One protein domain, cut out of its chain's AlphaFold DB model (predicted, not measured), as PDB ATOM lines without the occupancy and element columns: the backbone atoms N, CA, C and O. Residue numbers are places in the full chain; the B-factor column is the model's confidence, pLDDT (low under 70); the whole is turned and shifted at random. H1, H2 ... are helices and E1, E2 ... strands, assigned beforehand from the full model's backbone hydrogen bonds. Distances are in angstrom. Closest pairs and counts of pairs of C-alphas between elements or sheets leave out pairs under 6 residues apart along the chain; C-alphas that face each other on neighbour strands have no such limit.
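Overview. This is residues 12 to 136 and 145 to 157 of the 230 residues of an uncharacterized protein of Aphanomyces invadans (UniProt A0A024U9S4). A strongly twisted sheet of five strands has one long helix, H4, packed over its E5 and E4 side, running along the strands, with residues 84 to 89 sticking out past the body. At the E3 edge of the sheet the shorter helix H5 packs on E3 and the small helices H1 and H2 sit close together, H2 beside E3; away from that edge, H6 lies on the face of the sheet opposite to H4, near E5 and E2. The printed part has 138 residues with six named helices and five named strands, in the order E1, E2, E3, H1, H2, H3, H4, E4, E5, H5, H6. The sheet order is E3, E2, E1, E5, E4, all antiparallel, and the class is mixed, helices and strands. The whole is compact, with a radius of gyration of the C-alphas of 15.1 A and spans of 47 by 35 by 30 A.

Along the chain. E1 is residues 12 to 19, 22.9 A long, and begins with C-alpha 12 at (0.748, 0.390, 42.441). E2 is residues 22 to 27, 15.3 A, and E3 is residues 33 to 36. Three helices of four residues follow: H1, residues 40 to 43; H2, residues 52 to 55; and H3, residues 60 to 63. H4 is residues 66 to 87, 31.8 A, from C-alpha 66 at (-24.262, 8.615, 44.271) to C-alpha 87 at (5.485, 4.219, 54.764). E4 is residues 99 to 102, 10.0 A, and E5 is residues 109 to 118, 27.8 A. H5 is residues 121 to 131, 15.1 A. H6 is residues 149 to 157, 12.3 A, and ends with C-alpha 157 at (4.072, -13.155, 40.197).

Arrangement. E1, E2 and E3 form a meander, each strand the antiparallel neighbour of the one before. E1 and E2 are a hairpin, with N 17 and O 25 2.9 A apart, within hydrogen-bond range. E2 and E3 are a hairpin, with N 26 and O 35 at 2.8 A. E1 and E5 are antiparallel at 152 degrees, with N 14 and O 115 at 2.9 A. E4 and E5 are a hairpin, with N 101 and O 110 at 2.9 A. The edge strands are E3 and E4. H4 and the sheet form two layers, a helix on one face of a sheet. H4 lies over E5 and E4 at a height over the sheet of 9.4 A, at 26 degrees to E5 on the local plane; its closest C-alphas to E4 are Asp 68 and Ala 101, 5.8 A. H2 is on the same face as H4, with the C-alphas of Ala 36 and Ala 52 its closest to E3, 5.5 A. H1 and H2 touch, with closest C-alphas Pro 41 and Ala 52, 6.0 A. H1 and H3 only graze the sheet. H3 and H4 are close but not clearly touching, at C-alphas Leu 61 and Ile 69, 6.2 A. H5 is only just over E3, with three of its C-alphas falling on that strand; the closest C-alphas are Ile 34 and Cys 126, 6.3 A. H6 is on the opposite face from H4, with closest C-alphas Pro 118 and Ile 156 to E5, 6.4 A. H5 and H6 are close but not clearly touching, at C-alphas Arg 122 and Val 155, 7.3 A. Every O i to N i+4 pair is within hydrogen-bond range in H4, H5 and H6; H1, H2 and H3 are too short for one, and each has its one O i to N i+3 pair within range.

Size, cuts and confidence. The C-alphas of Gly 47 and Gly 89 are the two farthest apart, 48.0 A. Residues 84 to 89, of which 84 to 87 belong to H4, stand free. The link from H4 to E4 is long, with 11 residues. Residues 137 to 144 are not printed, and C-alphas 136 and 145 are 15.9 A apart across the cut. The mean pLDDT of the printed part is 83.3; residues 90 to 94, 133 to 136 and 145 to 157, which include H6, are under 70.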
ATOM      1  N   THR A  12       1.919  -0.409  42.795       87.69
ATOM      2  CA  THR A  12       0.748   0.390  42.441       87.69
ATOM      3  C   THR A  12      -0.490  -0.126  43.163       87.69
ATOM      4  O   THR A  12      -0.559  -1.288  43.568       87.69
ATOM      5  N   VAL A  13      -1.475   0.752  43.331       91.25
ATOM      6  CA  VAL A  13      -2.759   0.415  43.945       91.25
ATOM      7  C   VAL A  13      -3.758   0.090  42.850       91.25
ATOM      8  O   VAL A  13      -3.963   0.895  41.944       91.25
ATOM      9  N   LEU A  14      -4.417  -1.056  42.973       92.19
ATOM     10  CA  LEU A  14      -5.563  -1.431  42.153       92.19
ATOM     11  C   LEU A  14      -6.775  -1.676  43.039       92.19
ATOM     12  O   LEU A  14      -6.650  -2.078  44.193       92.19
ATOM     13  N   LEU A  15      -7.958  -1.484  42.473       94.62
ATOM     14  CA  LEU A  15      -9.209  -1.887  43.080       94.62
ATOM     15  C   LEU A  15      -9.649  -3.223  42.481       94.62
ATOM     16  O   LEU A  15      -9.986  -3.308  41.301       94.62
ATOM     17  N   ARG A  16      -9.650  -4.271  43.299       93.75
ATOM     18  CA  ARG A  16     -10.180  -5.590  42.960       93.75
ATOM     19  C   ARG A  16     -11.686  -5.619  43.181       93.75
ATOM     20  O   ARG A  16     -12.170  -5.239  44.247       93.75
ATOM     21  N   MET A  17     -12.415  -6.130  42.196       94.12
ATOM     22  CA  MET A  17     -13.866  -6.305  42.257       94.12
ATOM     23  C   MET A  17     -14.225  -7.778  42.384       94.12
ATOM     24  O   MET A  17     -13.742  -8.608  41.609       94.12
ATOM     25  N   ARG A  18     -15.120  -8.104  43.321       93.75
ATOM     26  CA  ARG A  18     -15.648  -9.463  43.481       93.75
ATOM     27  C   ARG A  18     -17.167  -9.503  43.510       93.75
ATOM     28  O   ARG A  18     -17.803  -8.710  44.201       93.75
ATOM     29  N   VAL A  19     -17.743 -10.482  42.821       92.75
ATOM     30  CA  VAL A  19     -19.173 -10.810  42.872       92.75
ATOM     31  C   VAL A  19     -19.302 -12.225  43.403       92.75
ATOM     32  O   VAL A  19     -18.729 -13.148  42.836       92.75
ATOM     33  N   GLN A  20     -20.030 -12.398  44.509       90.00
ATOM     34  CA  GLN A  20     -20.206 -13.712  45.152       90.00
ATOM     35  C   GLN A  20     -18.866 -14.428  45.438       90.00
ATOM     36  O   GLN A  20     -18.759 -15.642  45.325       90.00
ATOM     37  N   GLY A  21     -17.826 -13.658  45.780       85.50
ATOM     38  CA  GLY A  21     -16.479 -14.171  46.056       85.50
ATOM     39  C   GLY A  21     -15.580 -14.345  44.827       85.50
ATOM     40  O   GLY A  21     -14.366 -14.413  44.996       85.50
ATOM     41  N   VAL A  22     -16.134 -14.326  43.611       87.19
ATOM     42  CA  VAL A  22     -15.386 -14.493  42.355       87.19
ATOM     43  C   VAL A  22     -14.832 -13.155  41.883       87.19
ATOM     44  O   VAL A  22     -15.552 -12.155  41.907       87.19
ATOM     45  N   CYS A  23     -13.571 -13.124  41.445       89.56
ATOM     46  CA  CYS A  23     -12.965 -11.933  40.858       89.56
ATOM     47  C   CYS A  23     -13.604 -11.620  39.501       89.56
ATOM     48  O   CYS A  23     -13.698 -12.477  38.626       89.56
ATOM     49  N   VAL A  24     -14.076 -10.384  39.328       90.38
ATOM     50  CA  VAL A  24     -14.726  -9.952  38.077       90.38
ATOM     51  C   VAL A  24     -13.939  -8.887  37.326       90.38
ATOM     52  O   VAL A  24     -14.224  -8.626  36.160       90.38
ATOM     53  N   GLY A  25     -12.934  -8.287  37.963       90.38
ATOM     54  CA  GLY A  25     -12.051  -7.334  37.311       90.38
ATOM     55  C   GLY A  25     -11.242  -6.477  38.273       90.38
ATOM     56  O   GLY A  25     -11.358  -6.580  39.499       90.38
ATOM     57  N   TYR A  26     -10.455  -5.595  37.668       91.38
ATOM     58  CA  TYR A  26      -9.574  -4.647  38.327       91.38
ATOM     59  C   TYR A  26      -9.721  -3.265  37.704       91.38
ATOM     60  O   TYR A  26      -9.719  -3.121  36.477       91.38
ATOM     61  N   CYS A  27      -9.793  -2.250  38.552       93.94
ATOM     62  CA  CYS A  27      -9.827  -0.855  38.142       93.94
ATOM     63  C   CYS A  27      -8.763  -0.025  38.858       93.94
ATOM     64  O   CYS A  27      -8.201  -0.416  39.884       93.94
ATOM     65  N   LEU A  28      -8.468   1.130  38.275       93.88
ATOM     66  CA  LEU A  28      -7.640   2.150  38.891       93.88
ATOM     67  C   LEU A  28      -8.325   2.738  40.137       93.88
ATOM     68  O   LEU A  28      -9.551   2.726  40.228       93.88
ATOM     69  N   PRO A  29      -7.558   3.360  41.051       93.12
ATOM     70  CA  PRO A  29      -8.083   4.198  42.136       93.12
ATOM     71  C   PRO A  29      -9.015   5.330  41.677       93.12
ATOM     72  O   PRO A  29      -9.794   5.868  42.463       93.12
ATOM     73  N   THR A  30      -8.936   5.715  40.408       93.00
ATOM     74  CA  THR A  30      -9.800   6.702  39.752       93.00
ATOM     75  C   THR A  30     -11.094   6.093  39.196       93.00
ATOM     76  O   THR A  30     -12.050   6.818  38.919       93.00
ATOM     77  N   GLY A  31     -11.182   4.762  39.156       93.44
ATOM     78  CA  GLY A  31     -12.371   3.990  38.816       93.44
ATOM     79  C   GLY A  31     -12.330   3.342  37.433       93.44
ATOM     80  O   GLY A  31     -13.196   2.523  37.145       93.44
ATOM     81  N   GLU A  32     -11.364   3.662  36.578       93.94
ATOM     82  CA  GLU A  32     -11.296   3.130  35.219       93.94
ATOM     83  C   GLU A  32     -10.885   1.655  35.210       93.94
ATOM     84  O   GLU A  32      -9.911   1.262  35.857       93.94
ATOM     85  N   PHE A  33     -11.619   0.827  34.472       90.25
ATOM     86  CA  PHE A  33     -11.307  -0.594  34.323       90.25
ATOM     87  C   PHE A  33     -10.026  -0.802  33.518       90.25
ATOM     88  O   PHE A  33      -9.871  -0.283  32.415       90.25
ATOM     89  N   ILE A  34      -9.151  -1.650  34.055       88.94
ATOM     90  CA  ILE A  34      -7.913  -2.086  33.402       88.94
ATOM     91  C   ILE A  34      -8.055  -3.533  32.931       88.94
ATOM     92  O   ILE A  34      -7.622  -3.882  31.838       88.94
ATOM     93  N   PHE A  35      -8.697  -4.373  33.746       84.50
ATOM     94  CA  PHE A  35      -8.954  -5.772  33.432       84.50
ATOM     95  C   PHE A  35     -10.365  -6.151  33.852       84.50
ATOM     96  O   PHE A  35     -10.872  -5.683  34.873       84.50
ATOM     97  N   ALA A  36     -10.977  -7.046  33.094       87.00
ATOM     98  CA  ALA A  36     -12.278  -7.604  33.404       87.00
ATOM     99  C   ALA A  36     -12.303  -9.064  32.955       87.00
ATOM    100  O   ALA A  36     -11.763  -9.402  31.901       87.00
ATOM    101  N   THR A  37     -12.917  -9.938  33.749       85.81
ATOM    102  CA  THR A  37     -13.010 -11.355  33.382       85.81
ATOM    103  C   THR A  37     -14.090 -11.562  32.324       85.81
ATOM    104  O   THR A  37     -15.041 -10.779  32.202       85.81
ATOM    105  N   LYS A  38     -13.965 -12.628  31.530       84.44
ATOM    106  CA  LYS A  38     -14.983 -12.998  30.538       84.44
ATOM    107  C   LYS A  38     -16.350 -13.160  31.209       84.44
ATOM    108  O   LYS A  38     -16.471 -13.810  32.244       84.44
ATOM    109  N   GLY A  39     -17.395 -12.583  30.620       84.00
ATOM    110  CA  GLY A  39     -18.742 -12.646  31.199       84.00
ATOM    111  C   GLY A  39     -18.978 -11.727  32.396       84.00
ATOM    112  O   GLY A  39     -20.078 -11.747  32.941       84.00
ATOM    113  N   SER A  40     -18.011 -10.904  32.805       88.62
ATOM    114  CA  SER A  40     -18.226  -9.859  33.812       88.62
ATOM    115  C   SER A  40     -19.159  -8.706  33.384       88.62
ATOM    116  O   SER A  40     -19.861  -8.203  34.266       88.62
ATOM    117  N   PRO A  41     -19.294  -8.305  32.095       91.62
ATOM    118  CA  PRO A  41     -20.167  -7.185  31.711       91.62
ATOM    119  C   PRO A  41     -21.628  -7.357  32.123       91.62
ATOM    120  O   PRO A  41     -22.302  -6.371  32.419       91.62
ATOM    121  N   LYS A  42     -22.116  -8.600  32.219       92.38
ATOM    122  CA  LYS A  42     -23.476  -8.917  32.685       92.38
ATOM    123  C   LYS A  42     -23.784  -8.393  34.093       92.38
ATOM    124  O   LYS A  42     -24.952  -8.252  34.442       92.38
ATOM    125  N   TYR A  43     -22.759  -8.132  34.910       93.06
ATOM    126  CA  TYR A  43     -22.909  -7.572  36.254       93.06
ATOM    127  C   TYR A  43     -23.008  -6.046  36.252       93.06
ATOM    128  O   TYR A  43     -23.549  -5.488  37.201       93.06
ATOM    129  N   PHE A  44     -22.543  -5.370  35.201       93.31
ATOM    130  CA  PHE A  44     -22.478  -3.905  35.129       93.31
ATOM    131  C   PHE A  44     -23.507  -3.306  34.166       93.31
ATOM    132  O   PHE A  44     -23.971  -2.183  34.364       93.31
ATOM    133  N   VAL A  45     -23.914  -4.059  33.143       90.25
ATOM    134  CA  VAL A  45     -24.837  -3.603  32.099       90.25
ATOM    135  C   VAL A  45     -25.984  -4.599  31.953       90.25
ATOM    136  O   VAL A  45     -25.774  -5.808  31.843       90.25
ATOM    137  N   LEU A  46     -27.221  -4.097  31.920       87.50
ATOM    138  CA  LEU A  46     -28.398  -4.920  31.632       87.50
ATOM    139  C   LEU A  46     -28.305  -5.486  30.210       87.50
ATOM    140  O   LEU A  46     -28.263  -4.733  29.241       87.50
ATOM    141  N   GLY A  47     -28.286  -6.814  30.094       84.00
ATOM    142  CA  GLY A  47     -28.047  -7.484  28.813       84.00
ATOM    143  C   GLY A  47     -26.583  -7.446  28.365       84.00
ATOM    144  O   GLY A  47     -26.313  -7.695  27.193       84.00
ATOM    145  N   GLY A  48     -25.650  -7.138  29.276       81.62
ATOM    146  CA  GLY A  48     -24.220  -7.254  29.025       81.62
ATOM    147  C   GLY A  48     -23.873  -8.663  28.544       81.62
ATOM    148  O   GLY A  48     -24.293  -9.651  29.148       81.62
ATOM    149  N   GLY A  49     -23.158  -8.734  27.421       80.50
ATOM    150  CA  GLY A  49     -22.700  -9.991  26.841       80.50
ATOM    151  C   GLY A  49     -21.473 -10.555  27.556       80.50
ATOM    152  O   GLY A  49     -21.091 -10.111  28.639       80.50
ATOM    153  N   ASP A  50     -20.823 -11.516  26.906       80.94
ATOM    154  CA  ASP A  50     -19.625 -12.164  27.450       80.94
ATOM    155  C   ASP A  50     -18.325 -11.388  27.193       80.94
ATOM    156  O   ASP A  50     -17.267 -11.766  27.700       80.94
ATOM    157  N   ASP A  51     -18.402 -10.308  26.415       80.25
ATOM    158  CA  ASP A  51     -17.252  -9.549  25.937       80.25
ATOM    159  C   ASP A  51     -16.735  -8.548  26.980       80.25
ATOM    160  O   ASP A  51     -17.269  -7.450  27.146       80.25
ATOM    161  N   ALA A  52     -15.665  -8.938  27.673       80.94
ATOM    162  CA  ALA A  52     -15.010  -8.134  28.699       80.94
ATOM    163  C   ALA A  52     -14.425  -6.811  28.169       80.94
ATOM    164  O   ALA A  52     -14.264  -5.867  28.945       80.94
ATOM    165  N   SER A  53     -14.152  -6.706  26.861       81.31
ATOM    166  CA  SER A  53     -13.613  -5.481  26.257       81.31
ATOM    167  C   SER A  53     -14.573  -4.294  26.379       81.31
ATOM    168  O   SER A  53     -14.128  -3.150  26.430       81.31
ATOM    169  N   ALA A  54     -15.875  -4.561  26.534       83.94
ATOM    170  CA  ALA A  54     -16.901  -3.544  26.735       83.94
ATOM    171  C   ALA A  54     -16.748  -2.758  28.048       83.94
ATOM    172  O   ALA A  54     -17.342  -1.693  28.181       83.94
ATOM    173  N   LEU A  55     -15.995  -3.283  29.021       87.62
ATOM    174  CA  LEU A  55     -15.712  -2.580  30.272       87.62
ATOM    175  C   LEU A  55     -14.380  -1.835  30.235       87.62
ATOM    176  O   LEU A  55     -14.182  -0.949  31.053       87.62
ATOM    177  N   TYR A  56     -13.465  -2.170  29.326       86.62
ATOM    178  CA  TYR A  56     -12.106  -1.631  29.338       86.62
ATOM    179  C   TYR A  56     -12.090  -0.103  29.178       86.62
ATOM    180  O   TYR A  56     -12.608   0.435  28.198       86.62
ATOM    181  N   GLY A  57     -11.467   0.592  30.132       85.38
ATOM    182  CA  GLY A  57     -11.393   2.053  30.182       85.38
ATOM    183  C   GLY A  57     -12.685   2.760  30.606       85.38
ATOM    184  O   GLY A  57     -12.657   3.966  30.840       85.38
ATOM    185  N   GLU A  58     -13.803   2.047  30.754       91.06
ATOM    186  CA  GLU A  58     -15.017   2.624  31.331       91.06
ATOM    187  C   GLU A  58     -14.799   2.943  32.812       91.06
ATOM    188  O   GLU A  58     -13.948   2.352  33.476       91.06
ATOM    189  N   SER A  59     -15.575   3.878  33.359       94.44
ATOM    190  CA  SER A  59     -15.486   4.216  34.780       94.44
ATOM    191  C   SER A  59     -16.442   3.359  35.606       94.44
ATOM    192  O   SER A  59     -17.653   3.380  35.385       94.44
ATOM    193  N   LEU A  60     -15.928   2.678  36.635       95.31
ATOM    194  CA  LEU A  60     -16.734   2.008  37.660       95.31
ATOM    195  C   LEU A  60     -17.783   2.958  38.254       95.31
ATOM    196  O   LEU A  60     -18.914   2.556  38.515       95.31
ATOM    197  N   LEU A  61     -17.419   4.230  38.432       95.62
ATOM    198  CA  LEU A  61     -18.278   5.248  39.037       95.62
ATOM    199  C   LEU A  61     -19.548   5.501  38.219       95.62
ATOM    200  O   LEU A  61     -20.565   5.873  38.796       95.62
ATOM    201  N   SER A  62     -19.523   5.246  36.910       95.38
ATOM    202  CA  SER A  62     -20.696   5.355  36.037       95.38
ATOM    203  C   SER A  62     -21.758   4.285  36.309       95.38
ATOM    204  O   SER A  62     -22.898   4.445  35.881       95.38
ATOM    205  N   PHE A  63     -21.406   3.211  37.022       95.38
ATOM    206  CA  PHE A  63     -22.323   2.127  37.383       95.38
ATOM    207  C   PHE A  63     -22.825   2.208  38.831       95.38
ATOM    208  O   PHE A  63     -23.723   1.451  39.208       95.38
ATOM    209  N   LEU A  64     -22.233   3.080  39.652       96.12
ATOM    210  CA  LEU A  64     -22.521   3.184  41.080       96.12
ATOM    211  C   LEU A  64     -23.546   4.278  41.384       96.12
ATOM    212  O   LEU A  64     -23.573   5.335  40.757       96.12
ATOM    213  N   SER A  65     -24.334   4.059  42.438       94.69
ATOM    214  CA  SER A  65     -25.203   5.099  42.990       94.69
ATOM    215  C   SER A  65     -24.389   6.255  43.586       94.69
ATOM    216  O   SER A  65     -23.272   6.061  44.063       94.69
ATOM    217  N   SER A  66     -24.963   7.462  43.672       94.88
ATOM    218  CA  SER A  66     -24.262   8.615  44.271       94.88
ATOM    219  C   SER A  66     -23.796   8.369  45.712       94.88
ATOM    220  O   SER A  66     -22.761   8.893  46.120       94.88
ATOM    221  N   LEU A  67     -24.537   7.562  46.479       95.25
ATOM    222  CA  LEU A  67     -24.151   7.173  47.837       95.25
ATOM    223  C   LEU A  67     -22.918   6.259  47.829       95.25
ATOM    224  O   LEU A  67     -22.003   6.449  48.630       95.25
ATOM    225  N   ASP A  68     -22.880   5.285  46.923       96.06
ATOM    226  CA  ASP A  68     -21.750   4.364  46.814       96.06
ATOM    227  C   ASP A  68     -20.512   5.050  46.229       96.06
ATOM    228  O   ASP A  68     -19.405   4.752  46.665       96.06
ATOM    229  N   ILE A  69     -20.673   6.048  45.352       96.75
ATOM    230  CA  ILE A  69     -19.569   6.908  44.893       96.75
ATOM    231  C   ILE A  69     -18.943   7.673  46.070       96.75
ATOM    232  O   ILE A  69     -17.722   7.774  46.172       96.75
ATOM    233  N   GLN A  70     -19.750   8.201  46.994       96.44
ATOM    234  CA  GLN A  70     -19.212   8.872  48.185       96.44
ATOM    235  C   GLN A  70     -18.436   7.902  49.082       96.44
ATOM    236  O   GLN A  70     -17.344   8.231  49.546       96.44
ATOM    237  N   ARG A  71     -18.973   6.695  49.297       95.94
ATOM    238  CA  ARG A  71     -18.295   5.637  50.066       95.94
ATOM    239  C   ARG A  71     -16.999   5.190  49.403       95.94
ATOM    240  O   ARG A  71     -16.016   4.984  50.102       95.94
ATOM    241  N   TYR A  72     -16.999   5.088  48.079       96.19
ATOM    242  CA  TYR A  72     -15.823   4.786  47.278       96.19
ATOM    243  C   TYR A  72     -14.702   5.797  47.519       96.19
ATOM    244  O   TYR A  72     -13.595   5.413  47.884       96.19
ATOM    245  N   TRP A  73     -14.991   7.095  47.392       95.88
ATOM    246  CA  TRP A  73     -13.968   8.121  47.601       95.88
ATOM    247  C   TRP A  73     -13.471   8.168  49.040       95.88
ATOM    248  O   TRP A  73     -12.274   8.329  49.263       95.88
ATOM    249  N   GLN A  74     -14.366   7.984  50.013       94.81
ATOM    250  CA  GLN A  74     -13.968   7.879  51.412       94.81
ATOM    251  C   GLN A  74     -13.012   6.699  51.623       94.81
ATOM    252  O   GLN A  74     -11.931   6.886  52.172       94.81
ATOM    253  N   TYR A  75     -13.367   5.520  51.109       95.25
ATOM    254  CA  TYR A  75     -12.541   4.319  51.186       95.25
ATOM    255  C   TYR A  75     -11.159   4.518  50.556       95.25
ATOM    256  O   TYR A  75     -10.149   4.172  51.165       95.25
ATOM    257  N   MET A  76     -11.090   5.129  49.371       94.00
ATOM    258  CA  MET A  76      -9.815   5.390  48.703       94.00
ATOM    259  C   MET A  76      -8.938   6.387  49.470       94.00
ATOM    260  O   MET A  76      -7.728   6.184  49.562       94.00
ATOM    261  N   ASN A  77      -9.531   7.428  50.058       92.62
ATOM    262  CA  ASN A  77      -8.807   8.389  50.894       92.62
ATOM    263  C   ASN A  77      -8.272   7.740  52.177       92.62
ATOM    264  O   ASN A  77      -7.126   7.985  52.566       92.62
ATOM    265  N   ASP A  78      -9.080   6.893  52.816       91.81
ATOM    266  CA  ASP A  78      -8.671   6.130  53.994       91.81
ATOM    267  C   ASP A  78      -7.512   5.189  53.630       91.81
ATOM    268  O   ASP A  78      -6.496   5.158  54.329       91.81
ATOM    269  N   PHE A  79      -7.600   4.509  52.481       90.50
ATOM    270  CA  PHE A  79      -6.554   3.618  51.969       90.50
ATOM    271  C   PHE A  79      -5.237   4.334  51.685       90.50
ATOM    272  O   PHE A  79      -4.182   3.889  52.138       90.50
ATOM    273  N   GLN A  80      -5.281   5.477  51.004       87.81
ATOM    274  CA  GLN A  80      -4.091   6.290  50.748       87.81
ATOM    275  C   GLN A  80      -3.466   6.819  52.043       87.81
ATOM    276  O   GLN A  80      -2.244   6.811  52.190       87.81
ATOM    277  N   THR A  81      -4.295   7.236  53.002       88.06
ATOM    278  CA  THR A  81      -3.819   7.705  54.309       88.06
ATOM    279  C   THR A  81      -3.118   6.582  55.065       88.06
ATOM    280  O   THR A  81      -2.046   6.792  55.631       88.06
ATOM    281  N   HIS A  82      -3.681   5.376  55.044       86.75
ATOM    282  CA  HIS A  82      -3.070   4.212  55.671       86.75
ATOM    283  C   HIS A  82      -1.763   3.802  54.995       86.75
ATOM    284  O   HIS A  82      -0.783   3.590  55.703       86.75
ATOM    285  N   LEU A  83      -1.701   3.761  53.659       83.31
ATOM    286  CA  LEU A  83      -0.445   3.501  52.942       83.31
ATOM    287  C   LEU A  83       0.646   4.496  53.351       83.31
ATOM    288  O   LEU A  83       1.725   4.091  53.771       83.31
ATOM    289  N   HIS A  84       0.326   5.791  53.366       83.00
ATOM    290  CA  HIS A  84       1.268   6.821  53.800       83.00
ATOM    291  C   HIS A  84       1.713   6.645  55.267       83.00
ATOM    292  O   HIS A  84       2.859   6.924  55.623       83.00
ATOM    293  N   LEU A  85       0.821   6.201  56.159       83.94
ATOM    294  CA  LEU A  85       1.158   5.923  57.560       83.94
ATOM    295  C   LEU A  85       2.071   4.700  57.711       83.94
ATOM    296  O   LEU A  85       2.987   4.735  58.540       83.94
ATOM    297  N   VAL A  86       1.847   3.660  56.905       82.38
ATOM    298  CA  VAL A  86       2.718   2.480  56.819       82.38
ATOM    299  C   VAL A  86       4.112   2.892  56.343       82.38
ATOM    300  O   VAL A  86       5.084   2.565  57.025       82.38
ATOM    301  N   ASP A  87       4.209   3.704  55.288       78.44
ATOM    302  CA  ASP A  87       5.485   4.219  54.764       78.44
ATOM    303  C   ASP A  87       6.240   5.074  55.796       78.44
ATOM    304  O   ASP A  87       7.465   5.037  55.894       78.44
ATOM    305  N   CYS A  88       5.512   5.813  56.641       80.38
ATOM    306  CA  CYS A  88       6.087   6.597  57.736       80.38
ATOM    307  C   CYS A  88       6.486   5.758  58.969       80.38
ATOM    308  O   CYS A  88       6.876   6.330  59.992       80.38
ATOM    309  N   GLY A  89       6.335   4.430  58.933       75.19
ATOM    310  CA  GLY A  89       6.621   3.540  60.063       75.19
ATOM    311  C   GLY A  89       5.636   3.678  61.230       75.19
ATOM    312  O   GLY A  89       5.925   3.244  62.347       75.19
ATOM    313  N   ARG A  90       4.470   4.295  61.005       66.81
ATOM    314  CA  ARG A  90       3.404   4.496  61.998       66.81
ATOM    315  C   ARG A  90       2.256   3.539  61.690       66.81
ATOM    316  O   ARG A  90       1.154   3.963  61.367       66.81
ATOM    317  N   SER A  91       2.529   2.238  61.764       62.28
ATOM    318  CA  SER A  91       1.496   1.221  61.563       62.28
ATOM    319  C   SER A  91       0.603   1.136  62.803       62.28
ATOM    320  O   SER A  91       0.985   0.571  63.830       62.28
ATOM    321  N   ASN A  92      -0.599   1.696  62.704       58.91
ATOM    322  CA  ASN A  92      -1.723   1.185  63.474       58.91
ATOM    323  C   ASN A  92      -2.268  -0.038  62.728       58.91
ATOM    324  O   ASN A  92      -2.322  -0.034  61.501       58.91
ATOM    325  N   LYS A  93      -2.694  -1.077  63.454       58.66
ATOM    326  CA  LYS A  93      -3.398  -2.246  62.887       58.66
ATOM    327  C   LYS A  93      -4.843  -1.904  62.485       58.66
ATOM    328  O   LYS A  93      -5.764  -2.666  62.771       58.66
ATOM    329  N   ASP A  94      -5.051  -0.737  61.893       64.94
ATOM    330  CA  ASP A  94      -6.360  -0.329  61.407       64.94
ATOM    331  C   ASP A  94      -6.544  -0.954  60.026       64.94
ATOM    332  O   ASP A  94      -6.117  -0.416  59.009       64.94
ATOM    333  N   ASP A  95      -7.118  -2.155  60.022       73.25
ATOM    334  CA  ASP A  95      -7.382  -2.912  58.804       73.25
ATOM    335  C   ASP A  95      -8.519  -2.236  58.026       73.25
ATOM    336  O   ASP A  95      -9.661  -2.145  58.507       73.25
ATOM    337  N   ILE A  96      -8.207  -1.696  56.847       85.50
ATOM    338  CA  ILE A  96      -9.188  -0.970  56.041       85.50
ATOM    339  C   ILE A  96     -10.109  -1.978  55.379       85.50
ATOM    340  O   ILE A  96      -9.733  -2.718  54.471       85.50
ATOM    341  N   ARG A  97     -11.360  -1.971  55.828       89.62
ATOM    342  CA  ARG A  97     -12.355  -2.937  55.377       89.62
ATOM    343  C   ARG A  97     -12.803  -2.646  53.942       89.62
ATOM    344  O   ARG A  97     -13.153  -1.499  53.664       89.62
ATOM    345  N   PRO A  98     -12.883  -3.673  53.077       92.94
ATOM    346  CA  PRO A  98     -13.498  -3.562  51.759       92.94
ATOM    347  C   PRO A  98     -14.915  -2.988  51.833       92.94
ATOM    348  O   PRO A  98     -15.631  -3.192  52.821       92.94
ATOM    349  N   ILE A  99     -15.347  -2.321  50.766       95.50
ATOM    350  CA  ILE A  99     -16.701  -1.768  50.676       95.50
ATOM    351  C   ILE A  99     -17.587  -2.638  49.793       95.50
ATOM    352  O   ILE A  99     -17.162  -3.147  48.761       95.50
ATOM    353  N   LEU A 100     -18.846  -2.794  50.195       96.44
ATOM    354  CA  LEU A 100     -19.870  -3.428  49.374       96.44
ATOM    355  C   LEU A 100     -20.667  -2.335  48.660       96.44
ATOM    356  O   LEU A 100     -21.323  -1.524  49.316       96.44
ATOM    357  N   ALA A 101     -20.605  -2.319  47.333       96.00
ATOM    358  CA  ALA A 101     -21.312  -1.372  46.480       96.00
ATOM    359  C   ALA A 101     -22.388  -2.088  45.656       96.00
ATOM    360  O   ALA A 101     -22.298  -3.293  45.412       96.00
ATOM    361  N   THR A 102     -23.418  -1.357  45.226       95.81
ATOM    362  CA  THR A 102     -24.472  -1.914  44.365       95.81
ATOM    363  C   THR A 102     -24.413  -1.280  42.982       95.81
ATOM    364  O   THR A 102     -24.491  -0.060  42.853       95.81
ATOM    365  N   ILE A 103     -24.325  -2.112  41.941       96.00
ATOM    366  CA  ILE A 103     -24.440  -1.662  40.550       96.00
ATOM    367  C   ILE A 103     -25.892  -1.263  40.288       96.00
ATOM    368  O   ILE A 103     -26.801  -2.079  40.441       96.00
ATOM    369  N   GLU A 104     -26.125  -0.018  39.882       94.00
ATOM    370  CA  GLU A 104     -27.470   0.554  39.768       94.00
ATOM    371  C   GLU A 104     -28.330  -0.162  38.712       94.00
ATOM    372  O   GLU A 104     -29.502  -0.462  38.948       94.00
ATOM    373  N   SER A 105     -27.727  -0.492  37.569       91.00
ATOM    374  CA  SER A 105     -28.402  -1.105  36.420       91.00
ATOM    375  C   SER A 105     -28.878  -2.536  36.703       91.00
ATOM    376  O   SER A 105     -30.010  -2.893  36.385       91.00
ATOM    377  N   THR A 106     -28.030  -3.362  37.315       93.94
ATOM    378  CA  THR A 106     -28.276  -4.801  37.507       93.94
ATOM    379  C   THR A 106     -28.677  -5.156  38.934       93.94
ATOM    380  O   THR A 106     -29.109  -6.280  39.185       93.94
ATOM    381  N   ARG A 107     -28.537  -4.217  39.879       94.19
ATOM    382  CA  ARG A 107     -28.646  -4.442  41.331       94.19
ATOM    383  C   ARG A 107     -27.672  -5.500  41.853       94.19
ATOM    384  O   ARG A 107     -27.926  -6.121  42.884       94.19
ATOM    385  N   THR A 108     -26.563  -5.713  41.146       95.31
ATOM    386  CA  THR A 108     -25.521  -6.649  41.573       95.31
ATOM    387  C   THR A 108     -24.725  -6.039  42.717       95.31
ATOM    388  O   THR A 108     -24.258  -4.907  42.614       95.31
ATOM    389  N   ALA A 109     -24.550  -6.796  43.799       96.06
ATOM    390  CA  ALA A 109     -23.645  -6.422  44.876       96.06
ATOM    391  C   ALA A 109     -22.202  -6.787  44.492       96.06
ATOM    392  O   ALA A 109     -21.917  -7.946  44.178       96.06
ATOM    393  N   VAL A 110     -21.308  -5.802  44.528       96.06
ATOM    394  CA  VAL A 110     -19.887  -5.939  44.196       96.06
ATOM    395  C   VAL A 110     -19.064  -5.533  45.412       96.06
ATOM    396  O   VAL A 110     -19.249  -4.450  45.969       96.06
ATOM    397  N   LEU A 111     -18.158  -6.409  45.834       96.88
ATOM    398  CA  LEU A 111     -17.169  -6.113  46.863       96.88
ATOM    399  C   LEU A 111     -15.966  -5.429  46.209       96.88
ATOM    400  O   LEU A 111     -15.396  -5.976  45.264       96.88
ATOM    401  N   LEU A 112     -15.593  -4.259  46.716       96.38
ATOM    402  CA  LEU A 112     -14.467  -3.459  46.248       96.38
ATOM    403  C   LEU A 112     -13.362  -3.478  47.300       96.38
ATOM    404  O   LEU A 112     -13.579  -3.096  48.452       96.38
ATOM    405  N   GLU A 113     -12.181  -3.915  46.888       94.56
ATOM    406  CA  GLU A 113     -11.022  -4.098  47.753       94.56
ATOM    407  C   GLU A 113      -9.789  -3.479  47.100       94.56
ATOM    408  O   GLU A 113      -9.369  -3.893  46.022       94.56
ATOM    409  N   ALA A 114      -9.202  -2.484  47.752       93.44
ATOM    410  CA  ALA A 114      -7.936  -1.910  47.344       93.44
ATOM    411  C   ALA A 114      -6.796  -2.867  47.706       93.44
ATOM    412  O   ALA A 114      -6.666  -3.318  48.845       93.44
ATOM    413  N   ILE A 115      -5.962  -3.166  46.717       89.06
ATOM    414  CA  ILE A 115      -4.804  -4.042  46.836       89.06
ATOM    415  C   ILE A 115      -3.558  -3.304  46.351       89.06
ATOM    416  O   ILE A 115      -3.608  -2.547  45.381       89.06
ATOM    417  N   SER A 116      -2.434  -3.533  47.027       86.12
ATOM    418  CA  SER A 116      -1.119  -3.112  46.543       86.12
ATOM    419  C   SER A 116      -0.503  -4.258  45.748       86.12
ATOM    420  O   SER A 116      -0.436  -5.385  46.241       86.12
ATOM    421  N   THR A 117      -0.084  -3.986  44.516       81.62
ATOM    422  CA  THR A 117       0.537  -4.968  43.622       81.62
ATOM    423  C   THR A 117       1.838  -4.416  43.045       81.62
ATOM    424  O   THR A 117       1.916  -3.216  42.775       81.62
ATOM    425  N   PRO A 118       2.858  -5.255  42.796       83.38
ATOM    426  CA  PRO A 118       4.008  -4.869  41.990       83.38
ATOM    427  C   PRO A 118       3.586  -4.261  40.646       83.38
ATOM    428  O   PRO A 118       2.715  -4.788  39.947       83.38
ATOM    429  N   LEU A 119       4.217  -3.148  40.285       83.62
ATOM    430  CA  LEU A 119       4.016  -2.448  39.026       83.62
ATOM    431  C   LEU A 119       4.896  -3.083  37.949       83.62
ATOM    432  O   LEU A 119       6.058  -2.730  37.764       83.62
ATOM    433  N   THR A 120       4.339  -4.049  37.227       84.00
ATOM    434  CA  THR A 120       5.035  -4.653  36.087       84.00
ATOM    435  C   THR A 120       4.954  -3.756  34.853       84.00
ATOM    436  O   THR A 120       4.030  -2.958  34.710       84.00
ATOM    437  N   LEU A 121       5.886  -3.910  33.904       80.38
ATOM    438  CA  LEU A 121       5.854  -3.154  32.641       80.38
ATOM    439  C   LEU A 121       4.548  -3.362  31.860       80.38
ATOM    440  O   LEU A 121       4.072  -2.443  31.195       80.38
ATOM    441  N   ARG A 122       3.962  -4.565  31.937       78.19
ATOM    442  CA  ARG A 122       2.664  -4.855  31.316       78.19
ATOM    443  C   ARG A 122       1.554  -4.065  32.000       78.19
ATOM    444  O   ARG A 122       0.793  -3.402  31.307       78.19
ATOM    445  N   LEU A 123       1.512  -4.079  33.333       82.38
ATOM    446  CA  LEU A 123       0.537  -3.308  34.100       82.38
ATOM    447  C   LEU A 123       0.684  -1.805  33.845       82.38
ATOM    448  O   LEU A 123      -0.314  -1.150  33.570       82.38
ATOM    449  N   GLN A 124       1.912  -1.282  33.833       84.12
ATOM    450  CA  GLN A 124       2.190   0.113  33.490       84.12
ATOM    451  C   GLN A 124       1.617   0.478  32.116       84.12
ATOM    452  O   GLN A 124       0.897   1.460  32.001       84.12
ATOM    453  N   ARG A 125       1.850  -0.345  31.085       81.12
ATOM    454  CA  ARG A 125       1.298  -0.102  29.741       81.12
ATOM    455  C   ARG A 125      -0.229  -0.133  29.703       81.12
ATOM    456  O   ARG A 125      -0.820   0.621  28.938       81.12
ATOM    457  N   CYS A 126      -0.864  -1.000  30.489       81.50
ATOM    458  CA  CYS A 126      -2.323  -1.032  30.596       81.50
ATOM    459  C   CYS A 126      -2.857   0.240  31.270       81.50
ATOM    460  O   CYS A 126      -3.826   0.816  30.788       81.50
ATOM    461  N   ILE A 127      -2.198   0.707  32.335       86.56
ATOM    462  CA  ILE A 127      -2.527   1.973  33.004       86.56
ATOM    463  C   ILE A 127      -2.382   3.139  32.021       86.56
ATOM    464  O   ILE A 127      -3.326   3.907  31.848       86.56
ATOM    465  N   ASP A 128      -1.242   3.223  31.332       85.31
ATOM    466  CA  ASP A 128      -0.965   4.276  30.353       85.31
ATOM    467  C   ASP A 128      -2.028   4.292  29.249       85.31
ATOM    468  O   ASP A 128      -2.534   5.348  28.896       85.31
ATOM    469  N   ALA A 129      -2.429   3.124  28.740       81.00
ATOM    470  CA  ALA A 129      -3.433   3.023  27.683       81.00
ATOM    471  C   ALA A 129      -4.849   3.434  28.119       81.00
ATOM    472  O   ALA A 129      -5.648   3.826  27.274       81.00
ATOM    473  N   VAL A 130      -5.176   3.325  29.409       81.75
ATOM    474  CA  VAL A 130      -6.456   3.795  29.964       81.75
ATOM    475  C   VAL A 130      -6.412   5.295  30.271       81.75
ATOM    476  O   VAL A 130      -7.424   5.978  30.145       81.75
ATOM    477  N   GLN A 131      -5.246   5.816  30.659       81.00
ATOM    478  CA  GLN A 131      -5.059   7.225  31.017       81.00
ATOM    479  C   GLN A 131      -4.721   8.131  29.820       81.00
ATOM    480  O   GLN A 131      -4.843   9.354  29.936       81.00
ATOM    481  N   ASP A 132      -4.305   7.570  28.681       76.19
ATOM    482  CA  ASP A 132      -4.021   8.333  27.465       76.19
ATOM    483  C   ASP A 132      -5.316   8.878  26.830       76.19
ATOM    484  O   ASP A 132      -6.314   8.182  26.640       76.19
ATOM    485  N   VAL A 133      -5.292  10.166  26.489       55.91
ATOM    486  CA  VAL A 133      -6.428  10.921  25.942       55.91
ATOM    487  C   VAL A 133      -6.695  10.528  24.480       55.91
ATOM    488  O   VAL A 133      -7.809  10.697  23.971       55.91
ATOM    489  N   GLU A 134      -5.705   9.944  23.799       50.22
ATOM    490  CA  GLU A 134      -5.856   9.352  22.469       50.22
ATOM    491  C   GLU A 134      -6.474   7.942  22.558       50.22
ATOM    492  O   GLU A 134      -5.828   6.916  22.351       50.22
ATOM    493  N   THR A 135      -7.790   7.903  22.792       50.97
ATOM    494  CA  THR A 135      -8.676   6.710  22.811       50.97
ATOM    495  C   THR A 135      -8.619   5.799  21.564       50.97
ATOM    496  O   THR A 135      -9.342   4.804  21.474       50.97
ATOM    497  N   THR A 136      -7.768   6.106  20.582       44.09
ATOM    498  CA  THR A 136      -7.534   5.326  19.359       44.09
ATOM    499  C   THR A 136      -6.447   4.262  19.503       44.09
ATOM    500  O   THR A 136      -6.381   3.375  18.653       44.09
ATOM    501  N   PHE A 145      -6.668  -9.179  26.091       50.03
ATOM    502  CA  PHE A 145      -7.354  -8.499  27.208       50.03
ATOM    503  C   PHE A 145      -8.278  -9.366  28.061       50.03
ATOM    504  O   PHE A 145      -8.720  -8.924  29.122       50.03
ATOM    505  N   VAL A 146      -8.557 -10.594  27.630       45.72
ATOM    506  CA  VAL A 146      -9.241 -11.579  28.469       45.72
ATOM    507  C   VAL A 146      -8.161 -12.308  29.250       45.72
ATOM    508  O   VAL A 146      -7.648 -13.324  28.807       45.72
ATOM    509  N   ILE A 147      -7.769 -11.709  30.367       49.97
ATOM    510  CA  ILE A 147      -6.886 -12.332  31.347       49.97
ATOM    511  C   ILE A 147      -7.811 -13.171  32.233       49.97
ATOM    512  O   ILE A 147      -8.685 -12.613  32.904       49.97
ATOM    513  N   ASP A 148      -7.707 -14.496  32.150       45.16
ATOM    514  CA  ASP A 148      -8.338 -15.365  33.144       45.16
ATOM    515  C   ASP A 148      -7.612 -15.235  34.497       45.16
ATOM    516  O   ASP A 148      -6.604 -14.532  34.617       45.16
ATOM    517  N   ASP A 149      -8.157 -15.832  35.558       47.41
ATOM    518  CA  ASP A 149      -7.540 -15.706  36.883       47.41
ATOM    519  C   ASP A 149      -6.079 -16.233  36.880       47.41
ATOM    520  O   ASP A 149      -5.225 -15.649  37.553       47.41
ATOM    521  N   ASP A 150      -5.751 -17.228  36.043       51.12
ATOM    522  CA  ASP A 150      -4.416 -17.833  35.909       51.12
ATOM    523  C   ASP A 150      -3.413 -16.906  35.180       51.12
ATOM    524  O   ASP A 150      -2.246 -16.764  35.578       51.12
ATOM    525  N   ASP A 151      -3.866 -16.174  34.164       52.22
ATOM    526  CA  ASP A 151      -3.080 -15.159  33.464       52.22
ATOM    527  C   ASP A 151      -2.807 -13.940  34.365       52.22
ATOM    528  O   ASP A 151      -1.742 -13.320  34.277       52.22
ATOM    529  N   TYR A 152      -3.724 -13.588  35.274       54.91
ATOM    530  CA  TYR A 152      -3.531 -12.485  36.228       54.91
ATOM    531  C   TYR A 152      -2.428 -12.811  37.241       54.91
ATOM    532  O   TYR A 152      -1.573 -11.965  37.530       54.91
ATOM    533  N   HIS A 153      -2.391 -14.057  37.721       50.50
ATOM    534  CA  HIS A 153      -1.303 -14.555  38.562       50.50
ATOM    535  C   HIS A 153       0.049 -14.458  37.847       50.50
ATOM    536  O   HIS A 153       1.035 -14.035  38.453       50.50
ATOM    537  N   SER A 154       0.074 -14.699  36.537       49.44
ATOM    538  CA  SER A 154       1.273 -14.564  35.701       49.44
ATOM    539  C   SER A 154       1.731 -13.107  35.510       49.44
ATOM    540  O   SER A 154       2.928 -12.831  35.398       49.44
ATOM    541  N   VAL A 155       0.812 -12.133  35.524       48.72
ATOM    542  CA  VAL A 155       1.144 -10.696  35.416       48.72
ATOM    543  C   VAL A 155       1.736 -10.127  36.712       48.72
ATOM    544  O   VAL A 155       2.505  -9.167  36.642       48.72
ATOM    545  N   ILE A 156       1.423 -10.708  37.874       45.06
ATOM    546  CA  ILE A 156       1.815 -10.189  39.200       45.06
ATOM    547  C   ILE A 156       2.951 -10.986  39.851       45.06
ATOM    548  O   ILE A 156       3.766 -10.408  40.572       45.06
ATOM    549  N   ALA A 157       3.066 -12.288  39.577       47.44
ATOM    550  CA  ALA A 157       4.072 -13.155  40.197       47.44
ATOM    551  C   ALA A 157       5.525 -12.857  39.763       47.44
ATOM    552  O   ALA A 157       6.463 -13.258  40.449       47.44
TER     553      ALA A 157